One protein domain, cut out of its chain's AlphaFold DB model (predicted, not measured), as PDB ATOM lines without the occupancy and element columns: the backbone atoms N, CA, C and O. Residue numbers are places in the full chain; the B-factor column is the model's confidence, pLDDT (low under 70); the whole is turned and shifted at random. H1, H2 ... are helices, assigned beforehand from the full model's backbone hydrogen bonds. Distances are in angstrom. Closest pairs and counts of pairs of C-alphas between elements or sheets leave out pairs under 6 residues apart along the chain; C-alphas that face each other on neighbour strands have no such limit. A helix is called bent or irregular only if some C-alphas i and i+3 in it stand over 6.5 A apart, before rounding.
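What this domain is: This is residues 2 to 101 of the 102 residues of an uncharacterized protein of Acipenser ruthenus (UniProt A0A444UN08). The model is an open frame with an empty middle: H4, the longest helix, makes one side, H1 and H2 make two others, and long unnamed links join them. Between H2 and H4 the chain swings far out through residues 61 to 79 and folds back, with the short helix H3 at the beginning of this loop, near one end of H2. The printed part has 100 residues, with four named helices in the order H1, H2, H3, H4 and no named strand; its class is all helix. It is extended, with a radius of gyration of the C-alphas of 19.7 A, and the C-alphas span 55 by 38 by 28 A.

How they stand to each other: H4, residues 80 to 99, touches no helix. It has a kink of 37 degrees near residue 92 and is irregular, but only just: C-alphas 91 and 94 are 6.9 A apart. H1, residues 2 to 20, touches no helix either, and H1 and H4 are apart. H2, residues 36 to 52, is apart from H1 and from H4. H3, residues 57 to 60, is apart from H1 and from H4, and it only just touches H2, with 3 pairs of C-alphas within 8 A. H2 and H3 touch only at the corner by their tight link, H2 with residues 47 to 51 alone; their closest C-alphas, those of Gln 47 and Met 57, are 6.5 A apart. In H1 and H2 every O i to N i+4 pair is within hydrogen-bond range, in H4 14 of 16 are, and H3 is too short for such a pair.

Where its parts are: H4 runs from Asp 80, with its C-alpha at (0.192, -9.891, 36.758), to Phe 99, with its C-alpha at (-17.743, -30.923, 29.729), and is 28.5 A long from first to last C-alpha. H1 begins at His 2, with its C-alpha at (-3.267, -42.333, 40.985), and ends at Gln 20, a length of 27.3 A. H2 runs from Pro 36 to Arg 52, 24.2 A, and H3 from Met 57 to Val 60, 4.9 A.

The domain as a whole: The C-alphas of Gly 25 and Gln 70, 56.0 A apart, are the two farthest apart in the domain. The links H1 to H2, of 15 residues, and H3 to H4, of 19 residues, are long. Residues 2 to 29 and residues 59 to 101 stand free. The printed part has no cut. The mean pLDDT of the printed part is 70.4; 44 residues are under 70, among them residues 17 to 29 and residues 59 to 84.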
ATOM      1  N   HIS A   2      -2.740 -43.517  40.272       58.59
ATOM      2  CA  HIS A   2      -3.267 -42.333  40.985       58.59
ATOM      3  C   HIS A   2      -4.487 -41.664  40.323       58.59
ATOM      4  O   HIS A   2      -5.331 -41.111  41.017       58.59
ATOM      5  N   SER A   3      -4.624 -41.757  38.994       64.44
ATOM      6  CA  SER A   3      -5.725 -41.111  38.254       64.44
ATOM      7  C   SER A   3      -7.107 -41.665  38.636       64.44
ATOM      8  O   SER A   3      -8.047 -40.904  38.837       64.44
ATOM      9  N   GLN A   4      -7.217 -42.982  38.851       70.44
ATOM     10  CA  GLN A   4      -8.478 -43.607  39.267       70.44
ATOM     11  C   GLN A   4      -8.933 -43.139  40.651       70.44
ATOM     12  O   GLN A   4     -10.105 -42.842  40.827       70.44
ATOM     13  N   GLN A   5      -8.012 -43.004  41.608       74.12
ATOM     14  CA  GLN A   5      -8.339 -42.544  42.961       74.12
ATOM     15  C   GLN A   5      -8.836 -41.094  42.965       74.12
ATOM     16  O   GLN A   5      -9.785 -40.767  43.678       74.12
ATOM     17  N   VAL A   6      -8.236 -40.239  42.130       77.94
ATOM     18  CA  VAL A   6      -8.682 -38.851  41.940       77.94
ATOM     19  C   VAL A   6     -10.070 -38.812  41.303       77.94
ATOM     20  O   VAL A   6     -10.926 -38.056  41.756       77.94
ATOM     21  N   LEU A   7     -10.321 -39.660  40.301       80.31
ATOM     22  CA  LEU A   7     -11.622 -39.745  39.642       80.31
ATOM     23  C   LEU A   7     -12.717 -40.179  40.627       80.31
ATOM     24  O   LEU A   7     -13.770 -39.551  40.697       80.31
ATOM     25  N   THR A   8     -12.446 -41.207  41.436       83.31
ATOM     26  CA  THR A   8     -13.378 -41.698  42.458       83.31
ATOM     27  C   THR A   8     -13.663 -40.638  43.517       83.31
ATOM     28  O   THR A   8     -14.819 -40.445  43.888       83.31
ATOM     29  N   LEU A   9     -12.635 -39.911  43.968       83.38
ATOM     30  CA  LEU A   9     -12.808 -38.813  44.918       83.38
ATOM     31  C   LEU A   9     -13.665 -37.689  44.317       83.38
ATOM     32  O   LEU A   9     -14.568 -37.190  44.981       83.38
ATOM     33  N   CYS A  10     -13.423 -37.328  43.057       78.19
ATOM     34  CA  CYS A  10     -14.173 -36.288  42.358       78.19
ATOM     35  C   CYS A  10     -15.656 -36.664  42.210       78.19
ATOM     36  O   CYS A  10     -16.536 -35.869  42.529       78.19
ATOM     37  N   VAL A  11     -15.944 -37.910  41.820       82.38
ATOM     38  CA  VAL A  11     -17.317 -38.430  41.713       82.38
ATOM     39  C   VAL A  11     -18.008 -38.466  43.078       82.38
ATOM     40  O   VAL A  11     -19.160 -38.051  43.188       82.38
ATOM     41  N   ALA A  12     -17.307 -38.892  44.133       81.06
ATOM     42  CA  ALA A  12     -17.855 -38.926  45.487       81.06
ATOM     43  C   ALA A  12     -18.187 -37.521  46.019       81.06
ATOM     44  O   ALA A  12     -19.243 -37.323  46.618       81.06
ATOM     45  N   VAL A  13     -17.320 -36.533  45.769       80.19
ATOM     46  CA  VAL A  13     -17.572 -35.132  46.142       80.19
ATOM     47  C   VAL A  13     -18.755 -34.568  45.353       80.19
ATOM     48  O   VAL A  13     -19.642 -33.970  45.957       80.19
ATOM     49  N   SER A  14     -18.825 -34.813  44.044       75.69
ATOM     50  CA  SER A  14     -19.945 -34.377  43.200       75.69
ATOM     51  C   SER A  14     -21.281 -34.972  43.646       75.69
ATOM     52  O   SER A  14     -22.274 -34.253  43.727       75.69
ATOM     53  N   LEU A  15     -21.308 -36.259  44.008       73.94
ATOM     54  CA  LEU A  15     -22.500 -36.917  44.550       73.94
ATOM     55  C   LEU A  15     -22.907 -36.342  45.910       73.94
ATOM     56  O   LEU A  15     -24.089 -36.118  46.143       73.94
ATOM     57  N   MET A  16     -21.950 -36.048  46.793       70.62
ATOM     58  CA  MET A  16     -22.236 -35.408  48.082       70.62
ATOM     59  C   MET A  16     -22.817 -34.002  47.909       70.62
ATOM     60  O   MET A  16     -23.756 -33.645  48.617       70.62
ATOM     61  N   VAL A  17     -22.304 -33.225  46.952       69.62
ATOM     62  CA  VAL A  17     -22.847 -31.902  46.602       69.62
ATOM     63  C   VAL A  17     -24.258 -32.029  46.029       69.62
ATOM     64  O   VAL A  17     -25.139 -31.273  46.422       69.62
ATOM     65  N   LEU A  18     -24.495 -33.016  45.162       64.88
ATOM     66  CA  LEU A  18     -25.806 -33.262  44.562       64.88
ATOM     67  C   LEU A  18     -26.850 -33.716  45.594       64.88
ATOM     68  O   LEU A  18     -27.997 -33.297  45.529       64.88
ATOM     69  N   VAL A  19     -26.455 -34.543  46.565       62.56
ATOM     70  CA  VAL A  19     -27.344 -35.031  47.635       62.56
ATOM     71  C   VAL A  19     -27.614 -33.947  48.686       62.56
ATOM     72  O   VAL A  19     -28.701 -33.907  49.259       62.56
ATOM     73  N   GLN A  20     -26.655 -33.050  48.940       58.62
ATOM     74  CA  GLN A  20     -26.855 -31.885  49.814       58.62
ATOM     75  C   GLN A  20     -27.635 -30.758  49.129       58.62
ATOM     76  O   GLN A  20     -28.289 -29.972  49.814       58.62
ATOM     77  N   ALA A  21     -27.626 -30.715  47.796       54.59
ATOM     78  CA  ALA A  21     -28.566 -29.950  46.992       54.59
ATOM     79  C   ALA A  21     -29.933 -30.659  46.980       54.59
ATOM     80  O   ALA A  21     -30.405 -31.146  45.954       54.59
ATOM     81  N   GLY A  22     -30.578 -30.730  48.151       52.25
ATOM     82  CA  GLY A  22     -32.006 -31.031  48.238       52.25
ATOM     83  C   GLY A  22     -32.805 -30.110  47.302       52.25
ATOM     84  O   GLY A  22     -32.282 -29.066  46.901       52.25
ATOM     85  N   PRO A  23     -34.043 -30.488  46.922       48.84
ATOM     86  CA  PRO A  23     -34.830 -29.756  45.934       48.84
ATOM     87  C   PRO A  23     -34.770 -28.269  46.261       48.84
ATOM     88  O   PRO A  23     -35.137 -27.888  47.372       48.84
ATOM     89  N   LEU A  24     -34.234 -27.470  45.328       55.97
ATOM     90  CA  LEU A  24     -34.187 -26.013  45.416       55.97
ATOM     91  C   LEU A  24     -35.631 -25.513  45.542       55.97
ATOM     92  O   LEU A  24     -36.293 -25.199  44.554       55.97
ATOM     93  N   GLY A  25     -36.154 -25.522  46.765       51.00
ATOM     94  CA  GLY A  25     -37.427 -24.929  47.112       51.00
ATOM     95  C   GLY A  25     -37.290 -23.449  46.834       51.00
ATOM     96  O   GLY A  25     -36.493 -22.802  47.496       51.00
ATOM     97  N   SER A  26     -38.012 -22.979  45.811       55.66
ATOM     98  CA  SER A  26     -38.042 -21.600  45.305       55.66
ATOM     99  C   SER A  26     -36.664 -20.958  45.235       55.66
ATOM    100  O   SER A  26     -36.240 -20.449  46.260       55.66
ATOM    101  N   GLU A  27     -36.011 -20.964  44.060       56.47
ATOM    102  CA  GLU A  27     -34.795 -20.189  43.742       56.47
ATOM    103  C   GLU A  27     -34.405 -19.241  44.879       56.47
ATOM    104  O   GLU A  27     -34.886 -18.104  44.929       56.47
ATOM    105  N   GLU A  28     -33.661 -19.743  45.875       60.16
ATOM    106  CA  GLU A  28     -33.309 -18.929  47.030       60.16
ATOM    107  C   GLU A  28     -32.336 -17.902  46.479       60.16
ATOM    108  O   GLU A  28     -31.138 -18.147  46.329       60.16
ATOM    109  N   LYS A  29     -32.893 -16.770  46.044       69.94
ATOM    110  CA  LYS A  29     -32.153 -15.683  45.443       69.94
ATOM    111  C   LYS A  29     -31.233 -15.195  46.538       69.94
ATOM    112  O   LYS A  29     -31.673 -14.510  47.465       69.94
ATOM    113  N   TRP A  30     -29.975 -15.623  46.450       70.38
ATOM    114  CA  TRP A  30     -28.926 -15.249  47.378       70.38
ATOM    115  C   TRP A  30     -29.047 -13.762  47.662       70.38
ATOM    116  O   TRP A  30     -29.136 -12.936  46.748       70.38
ATOM    117  N   LYS A  31     -29.139 -13.421  48.947       81.81
ATOM    118  CA  LYS A  31     -29.284 -12.025  49.347       81.81
ATOM    119  C   LYS A  31     -28.074 -11.257  48.819       81.81
ATOM    120  O   LYS A  31     -26.946 -11.713  48.984       81.81
ATOM    121  N   SER A  32     -28.312 -10.101  48.191       83.75
ATOM    122  CA  SER A  32     -27.230  -9.307  47.598       83.75
ATOM    123  C   SER A  32     -26.157  -8.987  48.639       83.75
ATOM    124  O   SER A  32     -26.476  -8.568  49.759       83.75
ATOM    125  N   LEU A  33     -24.896  -9.165  48.248       86.69
ATOM    126  CA  LEU A  33     -23.720  -8.823  49.049       86.69
ATOM    127  C   LEU A  33     -23.419  -7.316  49.037       86.69
ATOM    128  O   LEU A  33     -22.559  -6.862  49.786       86.69
ATOM    129  N   GLU A  34     -24.127  -6.529  48.225       88.12
ATOM    130  CA  GLU A  34     -24.024  -5.062  48.242       88.12
ATOM    131  C   GLU A  34     -24.546  -4.475  49.558       88.12
ATOM    132  O   GLU A  34     -24.090  -3.425  50.005       88.12
ATOM    133  N   ILE A  35     -25.479  -5.174  50.213       90.06
ATOM    134  CA  ILE A  35     -25.995  -4.788  51.524       90.06
ATOM    135  C   ILE A  35     -24.918  -5.112  52.573       90.06
ATOM    136  O   ILE A  35     -24.630  -6.298  52.776       90.06
ATOM    137  N   PRO A  36     -24.377  -4.114  53.307       92.19
ATOM    138  CA  PRO A  36     -23.261  -4.322  54.235       92.19
ATOM    139  C   PRO A  36     -23.517  -5.444  55.244       92.19
ATOM    140  O   PRO A  36     -22.674  -6.306  55.457       92.19
ATOM    141  N   ARG A  37     -24.743  -5.517  55.770       90.50
ATOM    142  CA  ARG A  37     -25.156  -6.557  56.717       90.50
ATOM    143  C   ARG A  37     -25.075  -7.976  56.146       90.50
ATOM    144  O   ARG A  37     -24.690  -8.901  56.853       90.50
ATOM    145  N   ASN A  38     -25.467  -8.167  54.887       90.19
ATOM    146  CA  ASN A  38     -25.431  -9.487  54.255       90.19
ATOM    147  C   ASN A  38     -23.991  -9.912  53.987       90.19
ATOM    148  O   ASN A  38     -23.640 -11.073  54.182       90.19
ATOM    149  N   ARG A  39     -23.161  -8.954  53.577       88.62
ATOM    150  CA  ARG A  39     -21.732  -9.145  53.374       88.62
ATOM    151  C   ARG A  39     -21.030  -9.565  54.661       88.62
ATOM    152  O   ARG A  39     -20.280 -10.535  54.650       88.62
ATOM    153  N   ASP A  40     -21.314  -8.882  55.765       91.69
ATOM    154  CA  ASP A  40     -20.709  -9.196  57.060       91.69
ATOM    155  C   ASP A  40     -21.098 -10.608  57.518       91.69
ATOM    156  O   ASP A  40     -20.235 -11.392  57.909       91.69
ATOM    157  N   LEU A  41     -22.376 -10.979  57.373       92.19
ATOM    158  CA  LEU A  41     -22.850 -12.338  57.656       92.19
ATOM    159  C   LEU A  41     -22.180 -13.390  56.765       92.19
ATOM    160  O   LEU A  41     -21.802 -14.459  57.249       92.19
ATOM    161  N   PHE A  42     -22.013 -13.095  55.475       89.38
ATOM    162  CA  PHE A  42     -21.333 -13.979  54.537       89.38
ATOM    163  C   PHE A  42     -19.882 -14.228  54.964       89.38
ATOM    164  O   PHE A  42     -19.489 -15.382  55.146       89.38
ATOM    165  N   PHE A  43     -19.104 -13.168  55.201       88.69
ATOM    166  CA  PHE A  43     -17.701 -13.303  55.598       88.69
ATOM    167  C   PHE A  43     -17.538 -13.936  56.977       88.69
ATOM    168  O   PHE A  43     -16.642 -14.758  57.158       88.69
ATOM    169  N   GLN A  44     -18.427 -13.640  57.925       89.12
ATOM    170  CA  GLN A  44     -18.426 -14.285  59.236       89.12
ATOM    171  C   GLN A  44     -18.681 -15.794  59.119       89.12
ATOM    172  O   GLN A  44     -17.979 -16.597  59.740       89.12
ATOM    173  N   THR A  45     -19.653 -16.192  58.295       88.50
ATOM    174  CA  THR A  45     -19.965 -17.607  58.047       88.50
ATOM    175  C   THR A  45     -18.791 -18.312  57.373       88.50
ATOM    176  O   THR A  45     -18.401 -19.408  57.778       88.50
ATOM    177  N   LEU A  46     -18.184 -17.658  56.382       87.50
ATOM    178  CA  LEU A  46     -17.015 -18.161  55.672       87.50
ATOM    179  C   LEU A  46     -15.829 -18.350  56.631       87.50
ATOM    180  O   LEU A  46     -15.226 -19.422  56.678       87.50
ATOM    181  N   GLN A  47     -15.544 -17.349  57.462       87.56
ATOM    182  CA  GLN A  47     -14.497 -17.410  58.477       87.56
ATOM    183  C   GLN A  47     -14.736 -18.556  59.470       87.56
ATOM    184  O   GLN A  47     -13.817 -19.326  59.751       87.56
ATOM    185  N   ALA A  48     -15.965 -18.716  59.969       87.44
ATOM    186  CA  ALA A  48     -16.322 -19.804  60.876       87.44
ATOM    187  C   ALA A  48     -16.144 -21.187  60.224       87.44
ATOM    188  O   ALA A  48     -15.619 -22.106  60.857       87.44
ATOM    189  N   TYR A  49     -16.525 -21.329  58.951       88.44
ATOM    190  CA  TYR A  49     -16.326 -22.558  58.186       88.44
ATOM    191  C   TYR A  49     -14.843 -22.931  58.086       88.44
ATOM    192  O   TYR A  49     -14.462 -24.063  58.390       88.44
ATOM    193  N   PHE A  50     -13.995 -21.976  57.710       85.00
ATOM    194  CA  PHE A  50     -12.562 -22.213  57.571       85.00
ATOM    195  C   PHE A  50     -11.878 -22.501  58.907       85.00
ATOM    196  O   PHE A  50     -11.114 -23.464  58.997       85.00
ATOM    197  N   ASN A  51     -12.239 -21.776  59.966       82.50
ATOM    198  CA  ASN A  51     -11.759 -22.064  61.315       82.50
ATOM    199  C   ASN A  51     -12.129 -23.495  61.744       82.50
ATOM    200  O   ASN A  51     -11.285 -24.221  62.265       82.50
ATOM    201  N   ARG A  52     -13.358 -23.947  61.453       80.94
ATOM    202  CA  ARG A  52     -13.798 -25.330  61.716       80.94
ATOM    203  C   ARG A  52     -13.020 -26.367  60.900       80.94
ATOM    204  O   ARG A  52     -12.852 -27.497  61.349       80.94
ATOM    205  N   ARG A  53     -12.538 -25.999  59.713       84.88
ATOM    206  CA  ARG A  53     -11.679 -26.835  58.858       84.88
ATOM    207  C   ARG A  53     -10.199 -26.802  59.261       84.88
ATOM    208  O   ARG A  53      -9.392 -27.437  58.591       84.88
ATOM    209  N   GLY A  54      -9.841 -26.088  60.330       82.81
ATOM    210  CA  GLY A  54      -8.455 -25.940  60.782       82.81
ATOM    211  C   GLY A  54      -7.648 -24.913  59.984       82.81
ATOM    212  O   GLY A  54      -6.436 -24.809  60.166       82.81
ATOM    213  N   VAL A  55      -8.297 -24.134  59.115       81.06
ATOM    214  CA  VAL A  55      -7.674 -23.015  58.405       81.06
ATOM    215  C   VAL A  55      -7.779 -21.784  59.294       81.06
ATOM    216  O   VAL A  55      -8.861 -21.236  59.492       81.06
ATOM    217  N   ASN A  56      -6.648 -21.352  59.850       77.38
ATOM    218  CA  ASN A  56      -6.604 -20.168  60.699       77.38
ATOM    219  C   ASN A  56      -6.660 -18.899  59.839       77.38
ATOM    220  O   ASN A  56      -5.643 -18.450  59.304       77.38
ATOM    221  N   MET A  57      -7.845 -18.298  59.749       71.38
ATOM    222  CA  MET A  57      -8.047 -17.064  58.989       71.38
ATOM    223  C   MET A  57      -7.280 -15.867  59.551       71.38
ATOM    224  O   MET A  57      -6.877 -15.005  58.780       71.38
ATOM    225  N   ALA A  58      -6.964 -15.848  60.850       70.75
ATOM    226  CA  ALA A  58      -6.107 -14.808  61.414       70.75
ATOM    227  C   ALA A  58      -4.673 -14.868  60.860       70.75
ATOM    228  O   ALA A  58      -3.990 -13.852  60.871       70.75
ATOM    229  N   LYS A  59      -4.230 -16.032  60.357       65.25
ATOM    230  CA  LYS A  59      -2.951 -16.206  59.653       65.25
ATOM    231  C   LYS A  59      -3.020 -15.757  58.190       65.25
ATOM    232  O   LYS A  59      -2.037 -15.259  57.664       65.25
ATOM    233  N   VAL A  60      -4.175 -15.932  57.545       64.44
ATOM    234  CA  VAL A  60      -4.418 -15.532  56.144       64.44
ATOM    235  C   VAL A  60      -4.592 -14.018  56.025       64.44
ATOM    236  O   VAL A  60      -4.146 -13.420  55.055       64.44
ATOM    237  N   SER A  61      -5.208 -13.391  57.027       61.16
ATOM    238  CA  SER A  61      -5.379 -11.939  57.108       61.16
ATOM    239  C   SER A  61      -4.153 -11.207  57.664       61.16
ATOM    240  O   SER A  61      -4.237 -10.002  57.897       61.16
ATOM    241  N   GLN A  62      -3.030 -11.898  57.903       59.06
ATOM    242  CA  GLN A  62      -1.798 -11.201  58.262       59.06
ATOM    243  C   GLN A  62      -1.341 -10.366  57.064       59.06
ATOM    244  O   GLN A  62      -1.306 -10.889  55.946       59.06
ATOM    245  N   PRO A  63      -0.976  -9.091  57.278       54.06
ATOM    246  CA  PRO A  63      -0.235  -8.346  56.278       54.06
ATOM    247  C   PRO A  63       0.966  -9.192  55.866       54.06
ATOM    248  O   PRO A  63       1.707  -9.676  56.727       54.06
ATOM    249  N   LEU A  64       1.139  -9.408  54.561       58.16
ATOM    250  CA  LEU A  64       2.386  -9.970  54.053       58.16
ATOM    251  C   LEU A  64       3.541  -9.129  54.626       58.16
ATOM    252  O   LEU A  64       3.382  -7.910  54.708       58.16
ATOM    253  N   PRO A  65       4.669  -9.725  55.048       48.72
ATOM    254  CA  PRO A  65       5.773  -8.953  55.602       48.72
ATOM    255  C   PRO A  65       6.297  -7.995  54.524       48.72
ATOM    256  O   PRO A  65       6.956  -8.421  53.577       48.72
ATOM    257  N   ILE A  66       5.963  -6.708  54.643       54.34
ATOM    258  CA  ILE A  66       6.447  -5.640  53.752       54.34
ATOM    259  C   ILE A  66       7.898  -5.262  54.118       54.34
ATOM    260  O   ILE A  66       8.596  -4.639  53.325       54.34
ATOM    261  N   ASP A  67       8.399  -5.720  55.270       52.84
ATOM    262  CA  ASP A  67       9.672  -5.289  55.865       52.84
ATOM    263  C   ASP A  67      10.936  -5.652  55.059       52.84
ATOM    264  O   ASP A  67      12.005  -5.114  55.331       52.84
ATOM    265  N   ASN A  68      10.833  -6.516  54.039       47.50
ATOM    266  CA  ASN A  68      11.959  -6.872  53.160       47.50
ATOM    267  C   ASN A  68      11.903  -6.200  51.777       47.50
ATOM    268  O   ASN A  68      12.754  -6.472  50.928       47.50
ATOM    269  N   LEU A  69      10.916  -5.339  51.521       44.28
ATOM    270  CA  LEU A  69      10.868  -4.541  50.302       44.28
ATOM    271  C   LEU A  69      11.546  -3.199  50.586       44.28
ATOM    272  O   LEU A  69      10.940  -2.265  51.104       44.28
ATOM    273  N   GLN A  70      12.836  -3.126  50.243       48.25
ATOM    274  CA  GLN A  70      13.549  -1.870  49.983       48.25
ATOM    275  C   GLN A  70      12.607  -0.908  49.235       48.25
ATOM    276  O   GLN A  70      11.883  -1.396  48.365       48.25
ATOM    277  N   PRO A  71      12.568   0.403  49.561       46.19
ATOM    278  CA  PRO A  71      11.560   1.320  49.035       46.19
ATOM    279  C   PRO A  71      11.734   1.433  47.522       46.19
ATOM    280  O   PRO A  71      12.545   2.210  47.029       46.19
ATOM    281  N   LEU A  72      11.019   0.578  46.799       45.22
ATOM    282  CA  LEU A  72      10.975   0.565  45.360       45.22
ATOM    283  C   LEU A  72       9.723   1.333  44.992       45.22
ATOM    284  O   LEU A  72       8.612   0.964  45.378       45.22
ATOM    285  N   ASP A  73       9.975   2.444  44.318       46.62
ATOM    286  CA  ASP A  73       9.015   3.340  43.713       46.62
ATOM    287  C   ASP A  73       7.698   2.646  43.354       46.62
ATOM    288  O   ASP A  73       7.658   1.658  42.624       46.62
ATOM    289  N   THR A  74       6.624   3.206  43.907       50.44
ATOM    290  CA  THR A  74       5.211   3.024  43.559       50.44
ATOM    291  C   THR A  74       4.980   2.379  42.184       50.44
ATOM    292  O   THR A  74       4.827   3.054  41.170       50.44
ATOM    293  N   SER A  75       4.894   1.052  42.163       50.25
ATOM    294  CA  SER A  75       4.305   0.261  41.084       50.25
ATOM    295  C   SER A  75       3.611  -0.940  41.729       50.25
ATOM    296  O   SER A  75       4.223  -1.581  42.584       50.25
ATOM    297  N   PRO A  76       2.332  -1.227  41.425       47.03
ATOM    298  CA  PRO A  76       1.563  -2.242  42.141       47.03
ATOM    299  C   PRO A  76       2.090  -3.652  41.815       47.03
ATOM    300  O   PRO A  76       1.859  -4.135  40.704       47.03
ATOM    301  N   PRO A  77       2.743  -4.377  42.747       57.22
ATOM    302  CA  PRO A  77       3.352  -5.659  42.436       57.22
ATOM    303  C   PRO A  77       2.388  -6.786  42.821       57.22
ATOM    304  O   PRO A  77       2.661  -7.559  43.733       57.22
ATOM    305  N   LEU A  78       1.215  -6.848  42.180       51.19
ATOM    306  CA  LEU A  78       0.336  -8.032  42.233       51.19
ATOM    307  C   LEU A  78      -0.773  -8.023  41.167       51.19
ATOM    308  O   LEU A  78      -1.827  -8.623  41.362       51.19
ATOM    309  N   VAL A  79      -0.601  -7.319  40.051       54.16
ATOM    310  CA  VAL A  79      -1.620  -7.349  38.988       54.16
ATOM    311  C   VAL A  79      -1.390  -8.552  38.072       54.16
ATOM    312  O   VAL A  79      -2.344  -9.231  37.701       54.16
ATOM    313  N   ASP A  80      -0.134  -8.906  37.797       57.34
ATOM    314  CA  ASP A  80       0.192  -9.891  36.758       57.34
ATOM    315  C   ASP A  80      -0.226 -11.342  37.076       57.34
ATOM    316  O   ASP A  80      -0.830 -11.978  36.207       57.34
ATOM    317  N   PRO A  81      -0.025 -11.891  38.297       58.91
ATOM    318  CA  PRO A  81      -0.402 -13.281  38.583       58.91
ATOM    319  C   PRO A  81      -1.922 -13.478  38.669       58.91
ATOM    320  O   PRO A  81      -2.459 -14.473  38.182       58.91
ATOM    321  N   LEU A  82      -2.629 -12.515  39.269       62.78
ATOM    322  CA  LEU A  82      -4.086 -12.545  39.412       62.78
ATOM    323  C   LEU A  82      -4.787 -12.303  38.072       62.78
ATOM    324  O   LEU A  82      -5.765 -12.984  37.770       62.78
ATOM    325  N   SER A  83      -4.264 -11.388  37.251       64.69
ATOM    326  CA  SER A  83      -4.794 -11.101  35.915       64.69
ATOM    327  C   SER A  83      -4.578 -12.273  34.951       64.69
ATOM    328  O   SER A  83      -5.480 -12.627  34.189       64.69
ATOM    329  N   SER A  84      -3.434 -12.963  35.047       69.62
ATOM    330  CA  SER A  84      -3.183 -14.198  34.294       69.62
ATOM    331  C   SER A  84      -4.149 -15.314  34.696       69.62
ATOM    332  O   SER A  84      -4.784 -15.901  33.819       69.62
ATOM    333  N   ALA A  85      -4.334 -15.557  35.999       74.69
ATOM    334  CA  ALA A  85      -5.265 -16.574  36.485       74.69
ATOM    335  C   ALA A  85      -6.723 -16.278  36.082       74.69
ATOM    336  O   ALA A  85      -7.454 -17.189  35.689       74.69
ATOM    337  N   PHE A  86      -7.141 -15.007  36.119       75.75
ATOM    338  CA  PHE A  86      -8.470 -14.588  35.661       75.75
ATOM    339  C   PHE A  86      -8.652 -14.752  34.147       75.75
ATOM    340  O   PHE A  86      -9.703 -15.211  33.701       75.75
ATOM    341  N   SER A  87      -7.636 -14.413  33.349       77.25
ATOM    342  CA  SER A  87      -7.679 -14.594  31.895       77.25
ATOM    343  C   SER A  87      -7.756 -16.074  31.505       77.25
ATOM    344  O   SER A  87      -8.525 -16.440  30.613       77.25
ATOM    345  N   GLU A  88      -7.012 -16.934  32.206       79.75
ATOM    346  CA  GLU A  88      -7.060 -18.389  32.036       79.75
ATOM    347  C   GLU A  88      -8.460 -18.936  32.360       79.75
ATOM    348  O   GLU A  88      -9.030 -19.702  31.581       79.75
ATOM    349  N   TYR A  89      -9.059 -18.478  33.466       79.00
ATOM    350  CA  TYR A  89     -10.424 -18.838  33.850       79.00
ATOM    351  C   TYR A  89     -11.454 -18.429  32.788       79.00
ATOM    352  O   TYR A  89     -12.282 -19.251  32.396       79.00
ATOM    353  N   GLU A  90     -11.394 -17.198  32.275       79.88
ATOM    354  CA  GLU A  90     -12.335 -16.738  31.246       79.88
ATOM    355  C   GLU A  90     -12.209 -17.533  29.936       79.88
ATOM    356  O   GLU A  90     -13.227 -17.816  29.299       79.88
ATOM    357  N   ARG A  91     -10.999 -17.977  29.559       78.00
ATOM    358  CA  ARG A  91     -10.823 -18.903  28.423       78.00
ATOM    359  C   ARG A  91     -11.433 -20.278  28.700       78.00
ATOM    360  O   ARG A  91     -12.081 -20.848  27.822       78.00
ATOM    361  N   GLN A  92     -11.244 -20.803  29.909       74.94
ATOM    362  CA  GLN A  92     -11.643 -22.163  30.284       74.94
ATOM    363  C   GLN A  92     -13.127 -22.275  30.688       74.94
ATOM    364  O   GLN A  92     -13.694 -23.367  30.704       74.94
ATOM    365  N   LYS A  93     -13.806 -21.158  30.968       77.00
ATOM    366  CA  LYS A  93     -15.214 -21.127  31.399       77.00
ATOM    367  C   LYS A  93     -16.151 -21.882  30.449       77.00
ATOM    368  O   LYS A  93     -17.044 -22.606  30.888       77.00
ATOM    369  N   ASN A  94     -15.918 -21.762  29.143       71.12
ATOM    370  CA  ASN A  94     -16.742 -22.415  28.123       71.12
ATOM    371  C   ASN A  94     -16.430 -23.914  27.978       71.12
ATOM    372  O   ASN A  94     -17.314 -24.686  27.608       71.12
ATOM    373  N   SER A  95     -15.199 -24.342  28.290       72.25
ATOM    374  CA  SER A  95     -14.817 -25.758  28.242       72.25
ATOM    375  C   SER A  95     -15.431 -26.537  29.404       72.25
ATOM    376  O   SER A  95     -15.881 -27.664  29.213       72.25
ATOM    377  N   PHE A  96     -15.558 -25.909  30.576       70.12
ATOM    378  CA  PHE A  96     -16.275 -26.484  31.714       70.12
ATOM    379  C   PHE A  96     -17.764 -26.696  31.405       70.12
ATOM    380  O   PHE A  96     -18.307 -27.771  31.652       70.12
ATOM    381  N   ALA A  97     -18.416 -25.705  30.788       69.94
ATOM    382  CA  ALA A  97     -19.810 -25.830  30.365       69.94
ATOM    383  C   ALA A  97     -20.010 -26.914  29.288       69.94
ATOM    384  O   ALA A  97     -21.032 -27.598  29.291       69.94
ATOM    385  N   ALA A  98     -19.040 -27.095  28.385       73.25
ATOM    386  CA  ALA A  98     -19.063 -28.155  27.377       73.25
ATOM    387  C   ALA A  98     -18.845 -29.552  27.984       73.25
ATOM    388  O   ALA A  98     -19.524 -30.493  27.583       73.25
ATOM    389  N   PHE A  99     -17.963 -29.681  28.980       71.19
ATOM    390  CA  PHE A  99     -17.743 -30.923  29.729       71.19
ATOM    391  C   PHE A  99     -19.011 -31.407  30.445       71.19
ATOM    392  O   PHE A  99     -19.317 -32.592  30.411       71.19
ATOM    393  N   LEU A 100     -19.780 -30.494  31.046       64.31
ATOM    394  CA  LEU A 100     -21.041 -30.831  31.722       64.31
ATOM    395  C   LEU A 100     -22.193 -31.177  30.762       64.31
ATOM    396  O   LEU A 100     -23.221 -31.683  31.205       64.31
ATOM    397  N   ARG A 101     -22.050 -30.860  29.471       69.06
ATOM    398  CA  ARG A 101     -23.052 -31.120  28.426       69.06
ATOM    399  C   ARG A 101     -22.840 -32.451  27.695       69.06
ATOM    400  O   ARG A 101     -23.637 -32.746  26.805       69.06
TER     401      ARG A 101